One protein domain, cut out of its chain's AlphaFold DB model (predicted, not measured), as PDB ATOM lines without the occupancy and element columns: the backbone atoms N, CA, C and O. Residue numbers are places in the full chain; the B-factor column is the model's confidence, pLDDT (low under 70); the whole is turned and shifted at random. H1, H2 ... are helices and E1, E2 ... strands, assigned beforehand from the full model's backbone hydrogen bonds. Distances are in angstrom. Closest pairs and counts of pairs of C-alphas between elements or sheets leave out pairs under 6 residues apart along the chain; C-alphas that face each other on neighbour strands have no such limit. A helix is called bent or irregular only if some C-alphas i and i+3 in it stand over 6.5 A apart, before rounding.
ATOM      1  N   GLY A   2      59.194  37.041 -67.027       52.47
ATOM      2  CA  GLY A   2      58.928  36.315 -65.765       52.47
ATOM      3  C   GLY A   2      58.822  37.163 -64.484       52.47
ATOM      4  O   GLY A   2      58.136  36.768 -63.546       52.47
ATOM      5  N   GLY A   3      59.435  38.352 -64.446       56.19
ATOM      6  CA  GLY A   3      59.421  39.212 -63.251       56.19
ATOM      7  C   GLY A   3      58.045  39.798 -62.910       56.19
ATOM      8  O   GLY A   3      57.706  39.913 -61.736       56.19
ATOM      9  N   ALA A   4      57.220  40.097 -63.919       61.50
ATOM     10  CA  ALA A   4      55.886  40.665 -63.708       61.50
ATOM     11  C   ALA A   4      54.912  39.650 -63.090       61.50
ATOM     12  O   ALA A   4      54.136  40.001 -62.209       61.50
ATOM     13  N   LEU A   5      54.997  38.379 -63.494       60.38
ATOM     14  CA  LEU A   5      54.188  37.287 -62.938       60.38
ATOM     15  C   LEU A   5      54.582  36.954 -61.494       60.38
ATOM     16  O   LEU A   5      53.707  36.750 -60.656       60.38
ATOM     17  N   LEU A   6      55.884  36.965 -61.188       59.72
ATOM     18  CA  LEU A   6      56.392  36.790 -59.824       59.72
ATOM     19  C   LEU A   6      55.967  37.936 -58.902       59.72
ATOM     20  O   LEU A   6      55.537  37.684 -57.779       59.72
ATOM     21  N   TRP A   7      56.014  39.182 -59.379       62.19
ATOM     22  CA  TRP A   7      55.526  40.335 -58.621       62.19
ATOM     23  C   TRP A   7      54.006  40.286 -58.414       62.19
ATOM     24  O   TRP A   7      53.528  40.502 -57.300       62.19
ATOM     25  N   PHE A   8      53.241  39.906 -59.441       66.38
ATOM     26  CA  PHE A   8      51.787  39.766 -59.340       66.38
ATOM     27  C   PHE A   8      51.387  38.661 -58.351       66.38
ATOM     28  O   PHE A   8      50.490  38.860 -57.531       66.38
ATOM     29  N   ALA A   9      52.093  37.528 -58.350       65.12
ATOM     30  CA  ALA A   9      51.879  36.451 -57.386       65.12
ATOM     31  C   ALA A   9      52.304  36.845 -55.958       65.12
ATOM     32  O   ALA A   9      51.548  36.624 -55.012       65.12
ATOM     33  N   ALA A  10      53.461  37.497 -55.792       61.16
ATOM     34  CA  ALA A  10      53.955  37.948 -54.489       61.16
ATOM     35  C   ALA A  10      53.090  39.064 -53.876       61.16
ATOM     36  O   ALA A  10      52.900  39.096 -52.664       61.16
ATOM     37  N   SER A  11      52.489  39.932 -54.698       61.03
ATOM     38  CA  SER A  11      51.566  40.986 -54.243       61.03
ATOM     39  C   SER A  11      50.274  40.448 -53.611       61.03
ATOM     40  O   SER A  11      49.585  41.165 -52.878       61.03
ATOM     41  N   ARG A  12      49.944  39.170 -53.856       63.91
ATOM     42  CA  ARG A  12      48.822  38.489 -53.199       63.91
ATOM     43  C   ARG A  12      49.167  37.941 -51.817       63.91
ATOM     44  O   ARG A  12      48.245  37.585 -51.088       63.91
ATOM     45  N   LEU A  13      50.443  37.905 -51.430       65.56
ATOM     46  CA  LEU A  13      50.834  37.477 -50.091       65.56
ATOM     47  C   LEU A  13      50.527  38.593 -49.071       65.56
ATOM     48  O   LEU A  13      50.985  39.726 -49.257       65.56
ATOM     49  N   PRO A  14      49.810  38.288 -47.970       60.94
ATOM     50  CA  PRO A  14      49.487  39.226 -46.887       60.94
ATOM     51  C   PRO A  14      50.673  40.079 -46.430       60.94
ATOM     52  O   PRO A  14      50.575  41.296 -46.264       60.94
ATOM     53  N   SER A  15      51.836  39.438 -46.314       60.84
ATOM     54  CA  SER A  15      53.081  40.045 -45.854       60.84
ATOM     55  C   SER A  15      53.569  41.179 -46.759       60.84
ATOM     56  O   SER A  15      54.129  42.151 -46.258       60.84
ATOM     57  N   PHE A  16      53.340  41.092 -48.076       61.31
ATOM     58  CA  PHE A  16      53.834  42.083 -49.037       61.31
ATOM     59  C   PHE A  16      52.963  43.346 -49.056       61.31
ATOM     60  O   PHE A  16      53.481  44.460 -49.135       61.31
ATOM     61  N   LYS A  17      51.644  43.190 -48.881       61.81
ATOM     62  CA  LYS A  17      50.710  44.322 -48.745       61.81
ATOM     63  C   LYS A  17      51.039  45.178 -47.523       61.81
ATOM     64  O   LYS A  17      51.078  46.401 -47.625       61.81
ATOM     65  N   ARG A  18      51.360  44.540 -46.392       64.94
ATOM     66  CA  ARG A  18      51.732  45.239 -45.151       64.94
ATOM     67  C   ARG A  18      53.005  46.081 -45.303       64.94
ATOM     68  O   ARG A  18      53.093  47.166 -44.739       64.94
ATOM     69  N   VAL A  19      53.980  45.592 -46.073       67.62
ATOM     70  CA  VAL A  19      55.241  46.308 -46.337       67.62
ATOM     71  C   VAL A  19      55.022  47.527 -47.241       67.62
ATOM     72  O   VAL A  19      55.650  48.556 -47.021       67.62
ATOM     73  N   LEU A  20      54.107  47.442 -48.211       68.06
ATOM     74  CA  LEU A  20      53.838  48.520 -49.173       68.06
ATOM     75  C   LEU A  20      52.998  49.676 -48.606       68.06
ATOM     76  O   LEU A  20      53.183  50.815 -49.020       68.06
ATOM     77  N   ILE A  21      52.077  49.398 -47.678       72.69
ATOM     78  CA  ILE A  21      51.124  50.397 -47.157       72.69
ATOM     79  C   ILE A  21      51.772  51.310 -46.097       72.69
ATOM     80  O   ILE A  21      51.384  52.466 -45.945       72.69
ATOM     81  N   GLY A  22      52.812  50.836 -45.405       78.44
ATOM     82  CA  GLY A  22      53.484  51.588 -44.345       78.44
ATOM     83  C   GLY A  22      52.690  51.620 -43.030       78.44
ATOM     84  O   GLY A  22      51.462  51.551 -43.005       78.44
ATOM     85  N   ARG A  23      53.408  51.720 -41.903       78.25
ATOM     86  CA  ARG A  23      52.829  51.568 -40.551       78.25
ATOM     87  C   ARG A  23      51.740  52.601 -40.247       78.25
ATOM     88  O   ARG A  23      50.659  52.225 -39.827       78.25
ATOM     89  N   ASN A  24      51.976  53.871 -40.574       83.44
ATOM     90  CA  ASN A  24      51.022  54.944 -40.272       83.44
ATOM     91  C   ASN A  24      49.693  54.805 -41.030       83.44
ATOM     92  O   ASN A  24      48.655  55.228 -40.533       83.44
ATOM     93  N   ALA A  25      49.709  54.263 -42.251       84.94
ATOM     94  CA  ALA A  25      48.477  54.049 -43.006       84.94
ATOM     95  C   ALA A  25      47.703  52.836 -42.478       84.94
ATOM     96  O   ALA A  25      46.479  52.895 -42.414       84.94
ATOM     97  N   ILE A  26      48.409  51.789 -42.037       84.88
ATOM     98  CA  ILE A  26      47.818  50.656 -41.316       84.88
ATOM     99  C   ILE A  26      47.144  51.136 -40.030       84.88
ATOM    100  O   ILE A  26      45.975  50.835 -39.818       84.88
ATOM    101  N   ASP A  27      47.842  51.923 -39.212       85.56
ATOM    102  CA  ASP A  27      47.308  52.382 -37.927       85.56
ATOM    103  C   ASP A  27      46.048  53.247 -38.127       85.56
ATOM    104  O   ASP A  27      45.043  53.038 -37.456       85.56
ATOM    105  N   ARG A  28      46.035  54.134 -39.136       87.12
ATOM    106  CA  ARG A  28      44.823  54.892 -39.503       87.12
ATOM    107  C   ARG A  28      43.683  54.009 -40.004       87.12
ATOM    108  O   ARG A  28      42.527  54.297 -39.707       87.12
ATOM    109  N   ALA A  29      43.987  52.980 -40.792       87.12
ATOM    110  CA  ALA A  29      42.973  52.070 -41.315       87.12
ATOM    111  C   ALA A  29      42.329  51.249 -40.191       87.12
ATOM    112  O   ALA A  29      41.107  51.120 -40.163       87.12
ATOM    113  N   VAL A  30      43.135  50.755 -39.246       87.75
ATOM    114  CA  VAL A  30      42.650  50.025 -38.066       87.75
ATOM    115  C   VAL A  30      41.795  50.938 -37.190       87.75
ATOM    116  O   VAL A  30      40.656  50.579 -36.908       87.75
ATOM    117  N   HIS A  31      42.269  52.150 -36.895       89.31
ATOM    118  CA  HIS A  31      41.518  53.134 -36.112       89.31
ATOM    119  C   HIS A  31      40.175  53.500 -36.752       89.31
ATOM    120  O   HIS A  31      39.124  53.460 -36.113       89.31
ATOM    121  N   SER A  32      40.178  53.797 -38.054       89.69
ATOM    122  CA  SER A  32      38.942  54.060 -38.794       89.69
ATOM    123  C   SER A  32      38.002  52.857 -38.730       89.69
ATOM    124  O   SER A  32      36.812  53.026 -38.457       89.69
ATOM    125  N   ARG A  33      38.520  51.633 -38.907       90.19
ATOM    126  CA  ARG A  33      37.711  50.417 -38.796       90.19
ATOM    127  C   ARG A  33      37.120  50.247 -37.400       90.19
ATOM    128  O   ARG A  33      35.964  49.839 -37.310       90.19
ATOM    129  N   ALA A  34      37.869  50.571 -36.350       89.69
ATOM    130  CA  ALA A  34      37.397  50.507 -34.976       89.69
ATOM    131  C   ALA A  34      36.237  51.477 -34.731       89.69
ATOM    132  O   ALA A  34      35.197  51.061 -34.227       89.69
ATOM    133  N   ILE A  35      36.350  52.728 -35.188       89.81
ATOM    134  CA  ILE A  35      35.255  53.711 -35.116       89.81
ATOM    135  C   ILE A  35      34.016  53.206 -35.866       89.81
ATOM    136  O   ILE A  35      32.904  53.267 -35.345       89.81
ATOM    137  N   HIS A  36      34.193  52.679 -37.079       91.56
ATOM    138  CA  HIS A  36      33.080  52.117 -37.844       91.56
ATOM    139  C   HIS A  36      32.418  50.949 -37.109       91.56
ATOM    140  O   HIS A  36      31.198  50.931 -36.985       91.56
ATOM    141  N   ALA A  37      33.206  50.016 -36.572       90.06
ATOM    142  CA  ALA A  37      32.695  48.874 -35.819       90.06
ATOM    143  C   ALA A  37      31.942  49.306 -34.551       90.06
ATOM    144  O   ALA A  37      30.901  48.739 -34.237       90.06
ATOM    145  N   PHE A  38      32.425  50.340 -33.859       90.06
ATOM    146  CA  PHE A  38      31.775  50.899 -32.675       90.06
ATOM    147  C   PHE A  38      30.340  51.363 -32.964       90.06
ATOM    148  O   PHE A  38      29.422  51.108 -32.182       90.06
ATOM    149  N   VAL A  39      30.146  52.017 -34.113       89.50
ATOM    150  CA  VAL A  39      28.834  52.499 -34.558       89.50
ATOM    151  C   VAL A  39      27.981  51.360 -35.119       89.50
ATOM    152  O   VAL A  39      26.817  51.235 -34.754       89.50
ATOM    153  N   GLU A  40      28.551  50.520 -35.985       89.81
ATOM    154  CA  GLU A  40      27.850  49.403 -36.636       89.81
ATOM    155  C   GLU A  40      27.306  48.385 -35.631       89.81
ATOM    156  O   GLU A  40      26.187  47.900 -35.788       89.81
ATOM    157  N   GLU A  41      28.085  48.069 -34.596       88.38
ATOM    158  CA  GLU A  41      27.706  47.098 -33.567       88.38
ATOM    159  C   GLU A  41      26.954  47.751 -32.394       88.38
ATOM    160  O   GLU A  41      26.583  47.062 -31.445       88.38
ATOM    161  N   GLY A  42      26.695  49.064 -32.459       88.56
ATOM    162  CA  GLY A  42      25.877  49.775 -31.477       88.56
ATOM    163  C   GLY A  42      26.481  49.811 -30.074       88.56
ATOM    164  O   GLY A  42      25.737  49.867 -29.103       88.56
ATOM    165  N   VAL A  43      27.812  49.791 -29.947       90.06
ATOM    166  CA  VAL A  43      28.508  49.752 -28.642       90.06
ATOM    167  C   VAL A  43      28.163  50.976 -27.781       90.06
ATOM    168  O   VAL A  43      28.123  50.895 -26.558       90.06
ATOM    169  N   PHE A  44      27.832  52.096 -28.423       89.31
ATOM    170  CA  PHE A  44      27.378  53.332 -27.778       89.31
ATOM    171  C   PHE A  44      25.963  53.272 -27.183       89.31
ATOM    172  O   PHE A  44      25.509  54.237 -26.561       89.31
ATOM    173  N   ASN A  45      25.207  52.206 -27.454       89.31
ATOM    174  CA  ASN A  45      23.805  52.079 -27.070       89.31
ATOM    175  C   ASN A  45      23.662  51.540 -25.639       89.31
ATOM    176  O   ASN A  45      22.978  50.547 -25.404       89.31
ATOM    177  N   THR A  46      24.335  52.207 -24.706       89.38
ATOM    178  CA  THR A  46      24.286  51.958 -23.263       89.38
ATOM    179  C   THR A  46      23.751  53.195 -22.553       89.38
ATOM    180  O   THR A  46      23.985  54.326 -22.999       89.38
ATOM    181  N   ARG A  47      23.010  53.006 -21.458       88.25
ATOM    182  CA  ARG A  47      22.340  54.098 -20.731       88.25
ATOM    183  C   ARG A  47      23.321  55.173 -20.277       88.25
ATOM    184  O   ARG A  47      23.065  56.359 -20.469       88.25
ATOM    185  N   ASP A  48      24.444  54.742 -19.715       88.25
ATOM    186  CA  ASP A  48      25.457  55.619 -19.126       88.25
ATOM    187  C   ASP A  48      26.674  55.822 -20.039       88.25
ATOM    188  O   ASP A  48      27.690  56.372 -19.611       88.25
ATOM    189  N   ARG A  49      26.580  55.420 -21.319       91.88
ATOM    190  CA  ARG A  49      27.681  55.539 -22.292       91.88
ATOM    191  C   ARG A  49      28.939  54.847 -21.759       91.88
ATOM    192  O   ARG A  49      30.035  55.407 -21.756       91.88
ATOM    193  N   THR A  50      28.756  53.625 -21.271       92.12
ATOM    194  CA  THR A  50      29.786  52.781 -20.650       92.12
ATOM    195  C   THR A  50      30.313  51.695 -21.596       92.12
ATOM    196  O   THR A  50      31.076  50.824 -21.189       92.12
ATOM    197  N   GLY A  51      29.927  51.731 -22.875       92.06
ATOM    198  CA  GLY A  51      30.335  50.724 -23.853       92.06
ATOM    199  C   GLY A  51      31.840  50.757 -24.123       92.06
ATOM    200  O   GLY A  51      32.416  51.832 -24.287       92.06
ATOM    201  N   ILE A  52      32.473  49.586 -24.201       93.88
ATOM    202  CA  ILE A  52      33.902  49.430 -24.511       93.88
ATOM    203  C   ILE A  52      34.041  48.564 -25.755       93.88
ATOM    204  O   ILE A  52      33.434  47.498 -25.854       93.88
ATOM    205  N   LEU A  53      34.874  49.006 -26.696       93.69
ATOM    206  CA  LEU A  53      35.260  48.211 -27.851       93.69
ATOM    207  C   LEU A  53      36.686  47.706 -27.672       93.69
ATOM    208  O   LEU A  53      37.616  48.492 -27.526       93.69
ATOM    209  N   LEU A  54      36.844  46.386 -27.760       93.44
ATOM    210  CA  LEU A  54      38.126  45.711 -27.909       93.44
ATOM    211  C   LEU A  54      38.185  45.131 -29.325       93.44
ATOM    212  O   LEU A  54      37.555  44.115 -29.626       93.44
ATOM    213  N   LEU A  55      38.920  45.799 -30.212       92.12
ATOM    214  CA  LEU A  55      39.128  45.367 -31.589       92.12
ATOM    215  C   LEU A  55      40.463  44.630 -31.707       92.12
ATOM    216  O   LEU A  55      41.516  45.170 -31.371       92.12
ATOM    217  N   VAL A  56      40.437  43.425 -32.277       90.31
ATOM    218  CA  VAL A  56      41.648  42.694 -32.672       90.31
ATOM    219  C   VAL A  56      41.674  42.538 -34.181       90.31
ATOM    220  O   VAL A  56      40.873  41.795 -34.746       90.31
ATOM    221  N   SER A  57      42.636  43.186 -34.836       88.00
ATOM    222  CA  SER A  57      42.931  42.895 -36.232       88.00
ATOM    223  C   SER A  57      44.017  41.828 -36.366       88.00
ATOM    224  O   SER A  57      45.207  42.058 -36.118       88.00
ATOM    225  N   LEU A  58      43.592  40.657 -36.840       80.50
ATOM    226  CA  LEU A  58      44.459  39.511 -37.106       80.50
ATOM    227  C   LEU A  58      45.341  39.695 -38.343       80.50
ATOM    228  O   LEU A  58      46.401  39.085 -38.405       80.50
ATOM    229  N   PHE A  59      44.943  40.506 -39.326       78.50
ATOM    230  CA  PHE A  59      45.756  40.728 -40.527       78.50
ATOM    231  C   PHE A  59      46.864  41.756 -40.258       78.50
ATOM    232  O   PHE A  59      48.036  41.545 -40.585       78.50
ATOM    233  N   GLU A  60      46.510  42.858 -39.599       81.19
ATOM    234  CA  GLU A  60      47.440  43.927 -39.244       81.19
ATOM    235  C   GLU A  60      48.282  43.613 -37.990       81.19
ATOM    236  O   GLU A  60      49.284  44.291 -37.760       81.19
ATOM    237  N   HIS A  61      47.942  42.570 -37.215       79.31
ATOM    238  CA  HIS A  61      48.515  42.273 -35.886       79.31
ATOM    239  C   HIS A  61      48.394  43.483 -34.946       79.31
ATOM    240  O   HIS A  61      49.369  43.920 -34.324       79.31
ATOM    241  N   ARG A  62      47.194  44.062 -34.898       84.31
ATOM    242  CA  ARG A  62      46.881  45.262 -34.120       84.31
ATOM    243  C   ARG A  62      45.750  44.978 -33.147       84.31
ATOM    244  O   ARG A  62      44.839  44.222 -33.465       84.31
ATOM    245  N   VAL A  63      45.836  45.603 -31.982       89.88
ATOM    246  CA  VAL A  63      44.798  45.595 -30.955       89.88
ATOM    247  C   VAL A  63      44.493  47.047 -30.636       89.88
ATOM    248  O   VAL A  63      45.419  47.846 -30.505       89.88
ATOM    249  N   GLU A  64      43.215  47.375 -30.545       91.31
ATOM    250  CA  GLU A  64      42.744  48.707 -30.201       91.31
ATOM    251  C   GLU A  64      41.632  48.591 -29.164       91.31
ATOM    252  O   GLU A  64      40.745  47.745 -29.293       91.31
ATOM    253  N   VAL A  65      41.718  49.413 -28.119       92.81
ATOM    254  CA  VAL A  65      40.764  49.421 -27.012       92.81
ATOM    255  C   VAL A  65      40.400  50.860 -26.698       92.81
ATOM    256  O   VAL A  65      41.287  51.696 -26.540       92.81
ATOM    257  N   PHE A  66      39.105  51.147 -26.622       89.12
ATOM    258  CA  PHE A  66      38.597  52.425 -26.135       89.12
ATOM    259  C   PHE A  66      37.157  52.290 -25.647       89.12
ATOM    260  O   PHE A  66      36.414  51.398 -26.069       89.12
ATOM    261  N   GLY A  67      36.771  53.196 -24.753       91.69
ATOM    262  CA  GLY A  67      35.410  53.317 -24.249       91.69
ATOM    263  C   GLY A  67      34.626  54.452 -24.909       91.69
ATOM    264  O   GLY A  67      35.185  55.311 -25.594       91.69
ATOM    265  N   ASP A  68      33.315  54.460 -24.684       93.38
ATOM    266  CA  ASP A  68      32.442  55.602 -24.965       93.38
ATOM    267  C   ASP A  68      32.691  56.744 -23.953       93.38
ATOM    268  O   ASP A  68      33.518  56.647 -23.043       93.38
ATOM    269  N   SER A  69      31.975  57.858 -24.103       90.19
ATOM    270  CA  SER A  69      32.159  59.083 -23.324       90.19
ATOM    271  C   SER A  69      32.061  58.903 -21.808       90.19
ATOM    272  O   SER A  69      32.750  59.618 -21.087       90.19
ATOM    273  N   GLY A  70      31.229  57.979 -21.317       90.62
ATOM    274  CA  GLY A  70      31.095  57.704 -19.884       90.62
ATOM    275  C   GLY A  70      32.338  57.024 -19.314       90.62
ATOM    276  O   GLY A  70      32.847  57.442 -18.278       90.62
ATOM    277  N   ILE A  71      32.905  56.057 -20.043       93.00
ATOM    278  CA  ILE A  71      34.187  55.439 -19.672       93.00
ATOM    279  C   ILE A  71      35.330  56.445 -19.787       93.00
ATOM    280  O   ILE A  71      36.145  56.554 -18.873       93.00
ATOM    281  N   ASN A  72      35.370  57.225 -20.870       92.19
ATOM    282  CA  ASN A  72      36.440  58.195 -21.116       92.19
ATOM    283  C   ASN A  72      36.469  59.344 -20.092       92.19
ATOM    284  O   ASN A  72      37.464  60.063 -20.008       92.19
ATOM    285  N   ALA A  73      35.402  59.530 -19.309       91.88
ATOM    286  CA  ALA A  73      35.392  60.468 -18.190       91.88
ATOM    287  C   ALA A  73      36.271  59.999 -17.013       91.88
ATOM    288  O   ALA A  73      36.773  60.837 -16.265       91.88
ATOM    289  N   ALA A  74      36.468  58.686 -16.856       91.06
ATOM    290  CA  ALA A  74      37.233  58.085 -15.761       91.06
ATOM    291  C   ALA A  74      38.543  57.422 -16.226       91.06
ATOM    292  O   ALA A  74      39.531  57.399 -15.489       91.06
ATOM    293  N   VAL A  75      38.565  56.893 -17.450       92.56
ATOM    294  CA  VAL A  75      39.671  56.116 -18.017       92.56
ATOM    295  C   VAL A  75      40.305  56.890 -19.168       92.56
ATOM    296  O   VAL A  75      39.634  57.261 -20.129       92.56
ATOM    297  N   SER A  76      41.610  57.129 -19.088       90.56
ATOM    298  CA  SER A  76      42.372  57.780 -20.155       90.56
ATOM    299  C   SER A  76      42.853  56.762 -21.198       90.56
ATOM    300  O   SER A  76      42.980  55.579 -20.883       90.56
ATOM    301  N   PRO A  77      43.179  57.188 -22.433       86.75
ATOM    302  CA  PRO A  77      43.725  56.292 -23.454       86.75
ATOM    303  C   PRO A  77      44.958  55.496 -22.995       86.75
ATOM    304  O   PRO A  77      45.102  54.330 -23.351       86.75
ATOM    305  N   ASP A  78      45.812  56.106 -22.170       90.25
ATOM    306  CA  ASP A  78      47.045  55.488 -21.673       90.25
ATOM    307  C   ASP A  78      46.778  54.351 -20.673       90.25
ATOM    308  O   ASP A  78      47.586  53.430 -20.549       90.25
ATOM    309  N   ASP A  79      45.627  54.363 -19.995       91.69
ATOM    310  CA  ASP A  79      45.257  53.326 -19.028       91.69
ATOM    311  C   ASP A  79      44.973  51.965 -19.698       91.69
ATOM    312  O   ASP A  79      45.071  50.923 -19.052       91.69
ATOM    313  N   TRP A  80      44.668  51.946 -21.002       93.31
ATOM    314  CA  TRP A  80      44.407  50.711 -21.754       93.31
ATOM    315  C   TRP A  80      45.671  49.923 -22.110       93.31
ATOM    316  O   TRP A  80      45.567  48.812 -22.639       93.31
ATOM    317  N   GLY A  81      46.860  50.470 -21.835       92.12
ATOM    318  CA  GLY A  81      48.139  49.855 -22.194       92.12
ATOM    319  C   GLY A  81      48.265  48.408 -21.711       92.12
ATOM    320  O   GLY A  81      48.590  47.522 -22.502       92.12
ATOM    321  N   ASP A  82      47.906  48.144 -20.452       90.94
ATOM    322  CA  ASP A  82      47.991  46.803 -19.859       90.94
ATOM    323  C   ASP A  82      47.034  45.802 -20.529       90.94
ATOM    324  O   ASP A  82      47.389  44.640 -20.751       90.94
ATOM    325  N   VAL A  83      45.832  46.254 -20.906       94.12
ATOM    326  CA  VAL A  83      44.846  45.441 -21.635       94.12
ATOM    327  C   VAL A  83      45.400  45.054 -23.003       94.12
ATOM    328  O   VAL A  83      45.402  43.878 -23.375       94.12
ATOM    329  N   VAL A  84      45.904  46.042 -23.748       93.06
ATOM    330  CA  VAL A  84      46.491  45.844 -25.079       93.06
ATOM    331  C   VAL A  84      47.671  44.874 -25.004       93.06
ATOM    332  O   VAL A  84      47.769  43.947 -25.816       93.06
ATOM    333  N   ASP A  85      48.535  45.036 -24.005       92.56
ATOM    334  CA  ASP A  85      49.707  44.191 -23.807       92.56
ATOM    335  C   ASP A  85      49.343  42.732 -23.518       92.56
ATOM    336  O   ASP A  85      49.976  41.830 -24.073       92.56
ATOM    337  N   GLU A  86      48.322  42.460 -22.700       94.12
ATOM    338  CA  GLU A  86      47.883  41.086 -22.423       94.12
ATOM    339  C   GLU A  86      47.335  40.378 -23.666       94.12
ATOM    340  O   GLU A  86      47.704  39.224 -23.945       94.12
ATOM    341  N   VAL A  87      46.538  41.083 -24.471       93.25
ATOM    342  CA  VAL A  87      46.028  40.538 -25.735       93.25
ATOM    343  C   VAL A  87      47.188  40.260 -26.694       93.25
ATOM    344  O   VAL A  87      47.301  39.150 -27.225       93.25
ATOM    345  N   ILE A  88      48.115  41.210 -26.862       91.75
ATOM    346  CA  ILE A  88      49.292  41.043 -27.729       91.75
ATOM    347  C   ILE A  88      50.172  39.879 -27.256       91.75
ATOM    348  O   ILE A  88      50.652  39.097 -28.084       91.75
ATOM    349  N   LYS A  89      50.393  39.726 -25.943       92.25
ATOM    350  CA  LYS A  89      51.149  38.595 -25.378       92.25
ATOM    351  C   LYS A  89      50.494  37.261 -25.729       92.25
ATOM    352  O   LYS A  89      51.207  36.342 -26.130       92.25
ATOM    353  N   GLY A  90      49.170  37.151 -25.608       91.56
ATOM    354  CA  GLY A  90      48.431  35.948 -26.003       91.56
ATOM    355  C   GLY A  90      48.580  35.642 -27.491       91.56
ATOM    356  O   GLY A  90      48.999  34.544 -27.859       91.56
ATOM    357  N   MET A  91      48.375  36.645 -28.349       89.12
ATOM    358  CA  MET A  91      48.550  36.505 -29.800       89.12
ATOM    359  C   MET A  91      49.962  36.032 -30.172       89.12
ATOM    360  O   MET A  91      50.116  35.123 -30.986       89.12
ATOM    361  N   ARG A  92      51.006  36.596 -29.549       88.62
ATOM    362  CA  ARG A  92      52.408  36.198 -29.786       88.62
ATOM    363  C   ARG A  92      52.713  34.766 -29.349       88.62
ATOM    364  O   ARG A  92      53.593  34.141 -29.931       88.62
ATOM    365  N   LYS A  93      52.011  34.255 -28.336       92.12
ATOM    366  CA  LYS A  93      52.161  32.885 -27.823       92.12
ATOM    367  C   LYS A  93      51.322  31.854 -28.591       92.12
ATOM    368  O   LYS A  93      51.398  30.674 -28.268       92.12
ATOM    369  N   GLY A  94      50.527  32.275 -29.578       89.62
ATOM    370  CA  GLY A  94      49.560  31.405 -30.256       89.62
ATOM    371  C   GLY A  94      48.310  31.099 -29.419       89.62
ATOM    372  O   GLY A  94      47.498  30.275 -29.823       89.62
ATOM    373  N   ASP A  95      48.136  31.782 -28.285       92.19
ATOM    374  CA  ASP A  95      46.988  31.689 -27.379       92.19
ATOM    375  C   ASP A  95      46.180  32.995 -27.442       92.19
ATOM    376  O   ASP A  95      46.139  33.797 -26.505       92.19
ATOM    377  N   ALA A  96      45.585  33.263 -28.606       88.81
ATOM    378  CA  ALA A  96      44.734  34.438 -28.781       88.81
ATOM    379  C   ALA A  96      43.489  34.413 -27.868       88.81
ATOM    380  O   ALA A  96      43.215  35.445 -27.254       88.81
ATOM    381  N   PRO A  97      42.767  33.280 -27.698       91.19
ATOM    382  CA  PRO A  97      41.618  33.224 -26.793       91.19
ATOM    383  C   PRO A  97      41.989  33.535 -25.341       91.19
ATOM    384  O   PRO A  97      41.331  34.359 -24.714       91.19
ATOM    385  N   GLY A  98      43.070  32.950 -24.811       94.31
ATOM    386  CA  GLY A  98      43.510  33.246 -23.450       94.31
ATOM    387  C   GLY A  98      44.028  34.675 -23.294       94.31
ATOM    388  O   GLY A  98      43.803  35.291 -22.257       94.31
ATOM    389  N   GLY A  99      44.678  35.239 -24.321       93.69
ATOM    390  CA  GLY A  99      45.044  36.662 -24.345       93.69
ATOM    391  C   GLY A  99      43.837  37.590 -24.255       93.69
ATOM    392  O   GLY A  99      43.866  38.550 -23.494       93.69
ATOM    393  N   LEU A 100      42.772  37.280 -24.996       92.75
ATOM    394  CA  LEU A 100      41.516  38.029 -24.966       92.75
ATOM    395  C   LEU A 100      40.819  37.946 -23.609       92.75
ATOM    396  O   LEU A 100      40.419  38.979 -23.088       92.75
ATOM    397  N   ILE A 101      40.711  36.747 -23.028       95.00
ATOM    398  CA  ILE A 101      40.107  36.556 -21.701       95.00
ATOM    399  C   ILE A 101      40.846  37.400 -20.660       95.00
ATOM    400  O   ILE A 101      40.219  38.206 -19.983       95.00
ATOM    401  N   ARG A 102      42.183  37.305 -20.614       96.00
ATOM    402  CA  ARG A 102      43.001  38.121 -19.702       96.00
ATOM    403  C   ARG A 102      42.847  39.617 -19.966       96.00
ATOM    404  O   ARG A 102      42.793  40.395 -19.026       96.00
ATOM    405  N   GLY A 103      42.758  40.030 -21.229       94.75
ATOM    406  CA  GLY A 103      42.483  41.422 -21.586       94.75
ATOM    407  C   GLY A 103      41.142  41.914 -21.031       94.75
ATOM    408  O   GLY A 103      41.089  42.983 -20.435       94.75
ATOM    409  N   ILE A 104      40.078  41.117 -21.163       94.38
ATOM    410  CA  ILE A 104      38.746  41.438 -20.624       94.38
ATOM    411  C   ILE A 104      38.773  41.506 -19.090       94.38
ATOM    412  O   ILE A 104      38.208  42.435 -18.519       94.38
ATOM    413  N   GLU A 105      39.469  40.580 -18.423       95.62
ATOM    414  CA  GLU A 105      39.674  40.624 -16.967       95.62
ATOM    415  C   GLU A 105      40.367  41.930 -16.547       95.62
ATOM    416  O   GLU A 105      39.895  42.619 -15.644       95.62
ATOM    417  N   ARG A 106      41.424  42.339 -17.265       95.12
ATOM    418  CA  ARG A 106      42.108  43.621 -17.030       95.12
ATOM    419  C   ARG A 106      41.214  44.832 -17.272       95.12
ATOM    420  O   ARG A 106      41.351  45.816 -16.551       95.12
ATOM    421  N   CYS A 107      40.303  44.781 -18.247       93.81
ATOM    422  CA  CYS A 107      39.304  45.837 -18.412       93.81
ATOM    423  C   CYS A 107      38.443  45.964 -17.152       93.81
ATOM    424  O   CYS A 107      38.283  47.072 -16.654       93.81
ATOM    425  N   GLY A 108      37.931  44.850 -16.620       92.56
ATOM    426  CA  GLY A 108      37.128  44.846 -15.393       92.56
ATOM    427  C   GLY A 108      37.880  45.447 -14.204       92.56
ATOM    428  O   GLY A 108      37.406  46.399 -13.592       92.56
ATOM    429  N   GLU A 109      39.102  44.975 -13.948       94.31
ATOM    430  CA  GLU A 109      39.959  45.500 -12.874       94.31
ATOM    431  C   GLU A 109      40.260  47.000 -13.035       94.31
ATOM    432  O   GLU A 109      40.314  47.747 -12.054       94.31
ATOM    433  N   LEU A 110      40.478  47.459 -14.272       93.69
ATOM    434  CA  LEU A 110      40.724  48.868 -14.564       93.69
ATOM    435  C   LEU A 110      39.491  49.721 -14.255       93.69
ATOM    436  O   LEU A 110      39.636  50.784 -13.649       93.69
ATOM    437  N   LEU A 111      38.302  49.266 -14.649       92.50
ATOM    438  CA  LEU A 111      37.045  49.961 -14.372       92.50
ATOM    439  C   LEU A 111      36.796  50.080 -12.868       92.50
ATOM    440  O   LEU A 111      36.565  51.191 -12.388       92.50
ATOM    441  N   GLU A 112      36.959  48.987 -12.121       92.06
ATOM    442  CA  GLU A 112      36.854  48.988 -10.655       92.06
ATOM    443  C   GLU A 112      37.851  49.970 -10.026       92.06
ATOM    444  O   GLU A 112      37.490  50.823  -9.213       92.06
ATOM    445  N   LYS A 113      39.120  49.929 -10.453       92.88
ATOM    446  CA  LYS A 113      40.168  50.827  -9.944       92.88
ATOM    447  C   LYS A 113      39.870  52.304 -10.217       92.88
ATOM    448  O   LYS A 113      40.320  53.170  -9.464       92.88
ATOM    449  N   LYS A 114      39.169  52.602 -11.310       92.25
ATOM    450  CA  LYS A 114      38.797  53.963 -11.717       92.25
ATOM    451  C   LYS A 114      37.433  54.393 -11.163       92.25
ATOM    452  O   LYS A 114      37.040  55.531 -11.402       92.25
ATOM    453  N   GLY A 115      36.760  53.535 -10.390       89.12
ATOM    454  CA  GLY A 115      35.472  53.824  -9.756       89.12
ATOM    455  C   GLY A 115      34.295  53.822 -10.730       89.12
ATOM    456  O   GLY A 115      33.323  54.547 -10.522       89.12
TER     457      GLY A 115
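AT A GLANCE: This is residues 2 to 115 of the 133 residues of the protein "TPM_phosphatase domain-containing protein" of Rhodothermales bacterium (UniProt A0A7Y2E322). A two-stranded hairpin, E1 and E2, lies between the long helix H3 over one face and the helical hairpin H5 and H6 over the other, while H1 and H2 lead away from this body as an arm. The arm makes much of the length: the C-alphas span 63 by 29 by 21 A. The 114 printed residues hold six named helices and two named strands, in the order H1 H2 H3 E1 E2 H4 H5 H6; the sheet, E1 - E2, is antiparallel. The class is mostly helix, and the whole is loose, with a radius of gyration of the C-alphas of 17.2 A.

IN THESE COORDINATES: H1, residues 2 to 10, begins with C-alpha 2 at (58.928, 36.315, -65.765) and is 12.4 A long. H2 is residues 14 to 21, 11.3 A. H3, residues 23 to 40, measures 25.4 A and ends with C-alpha 40 at (27.850, 49.403, -36.636). E1 is residues 52 to 57, 16.2 A, and E2 is residues 62 to 67, 17.1 A. H4, residues 69 to 72, spans 4.9 A. H5, residues 77 to 92, is 22.8 A long, with a kink of 33 degrees near residue 84; it is irregular, C-alphas 79 and 82 being 7.1 A apart. H6, residues 96 to 113, is 25.4 A long and ends with C-alpha 113 at (40.168, 50.827, -9.944).

HOW THE PARTS SIT: E1 and E2 form a hairpin, with N 55 and O 64 at 2.8 A and N 53 and O 66 at 2.9 A, within hydrogen-bond range. The closest C-alphas of H3 and E1 are those of Ala 34 and Leu 55, 6.4 A apart. The closest C-alphas of H5 and E2 are those of Val 63 and Val 84, 6.1 A apart. H5 and H6 touch, closest at the C-alphas of Gly 90 and Gly 99, 3.8 A, and run opposite ways at a shallow tilt of 21 degrees, a helical hairpin. E1 and H6 are near each other, with 7 pairs of C-alphas within 10 A. H4 and H5 meet only through their link. H2 and H3 are close but not clearly touching, with the C-alphas of Arg 18 and Ile 26 closest at 7.7 A, and about perpendicular at 75 degrees. H1 and H2 are likewise close but not clearly touching, the C-alphas of Ala 10 and Phe 16 being closest at 6.8 A. H1 and H3 are apart, and so are H3 and H5. In H1, H2, H3 and H6 every O i to N i+4 pair is within hydrogen-bond range; H5 has 9 of 12, and H4 is too short for such a pair, with its one O i to N i+3 pair out of range.

THE WHOLE: The C-alphas of Gly 2 and Gly 115, the two farthest apart, are 63.2 A apart. The printed part has no cut. The link from H3 to E1, 11 residues, is long; the other links are tight. The mean pLDDT of the printed part is 85.4, and residues 2 to 20 are under 70.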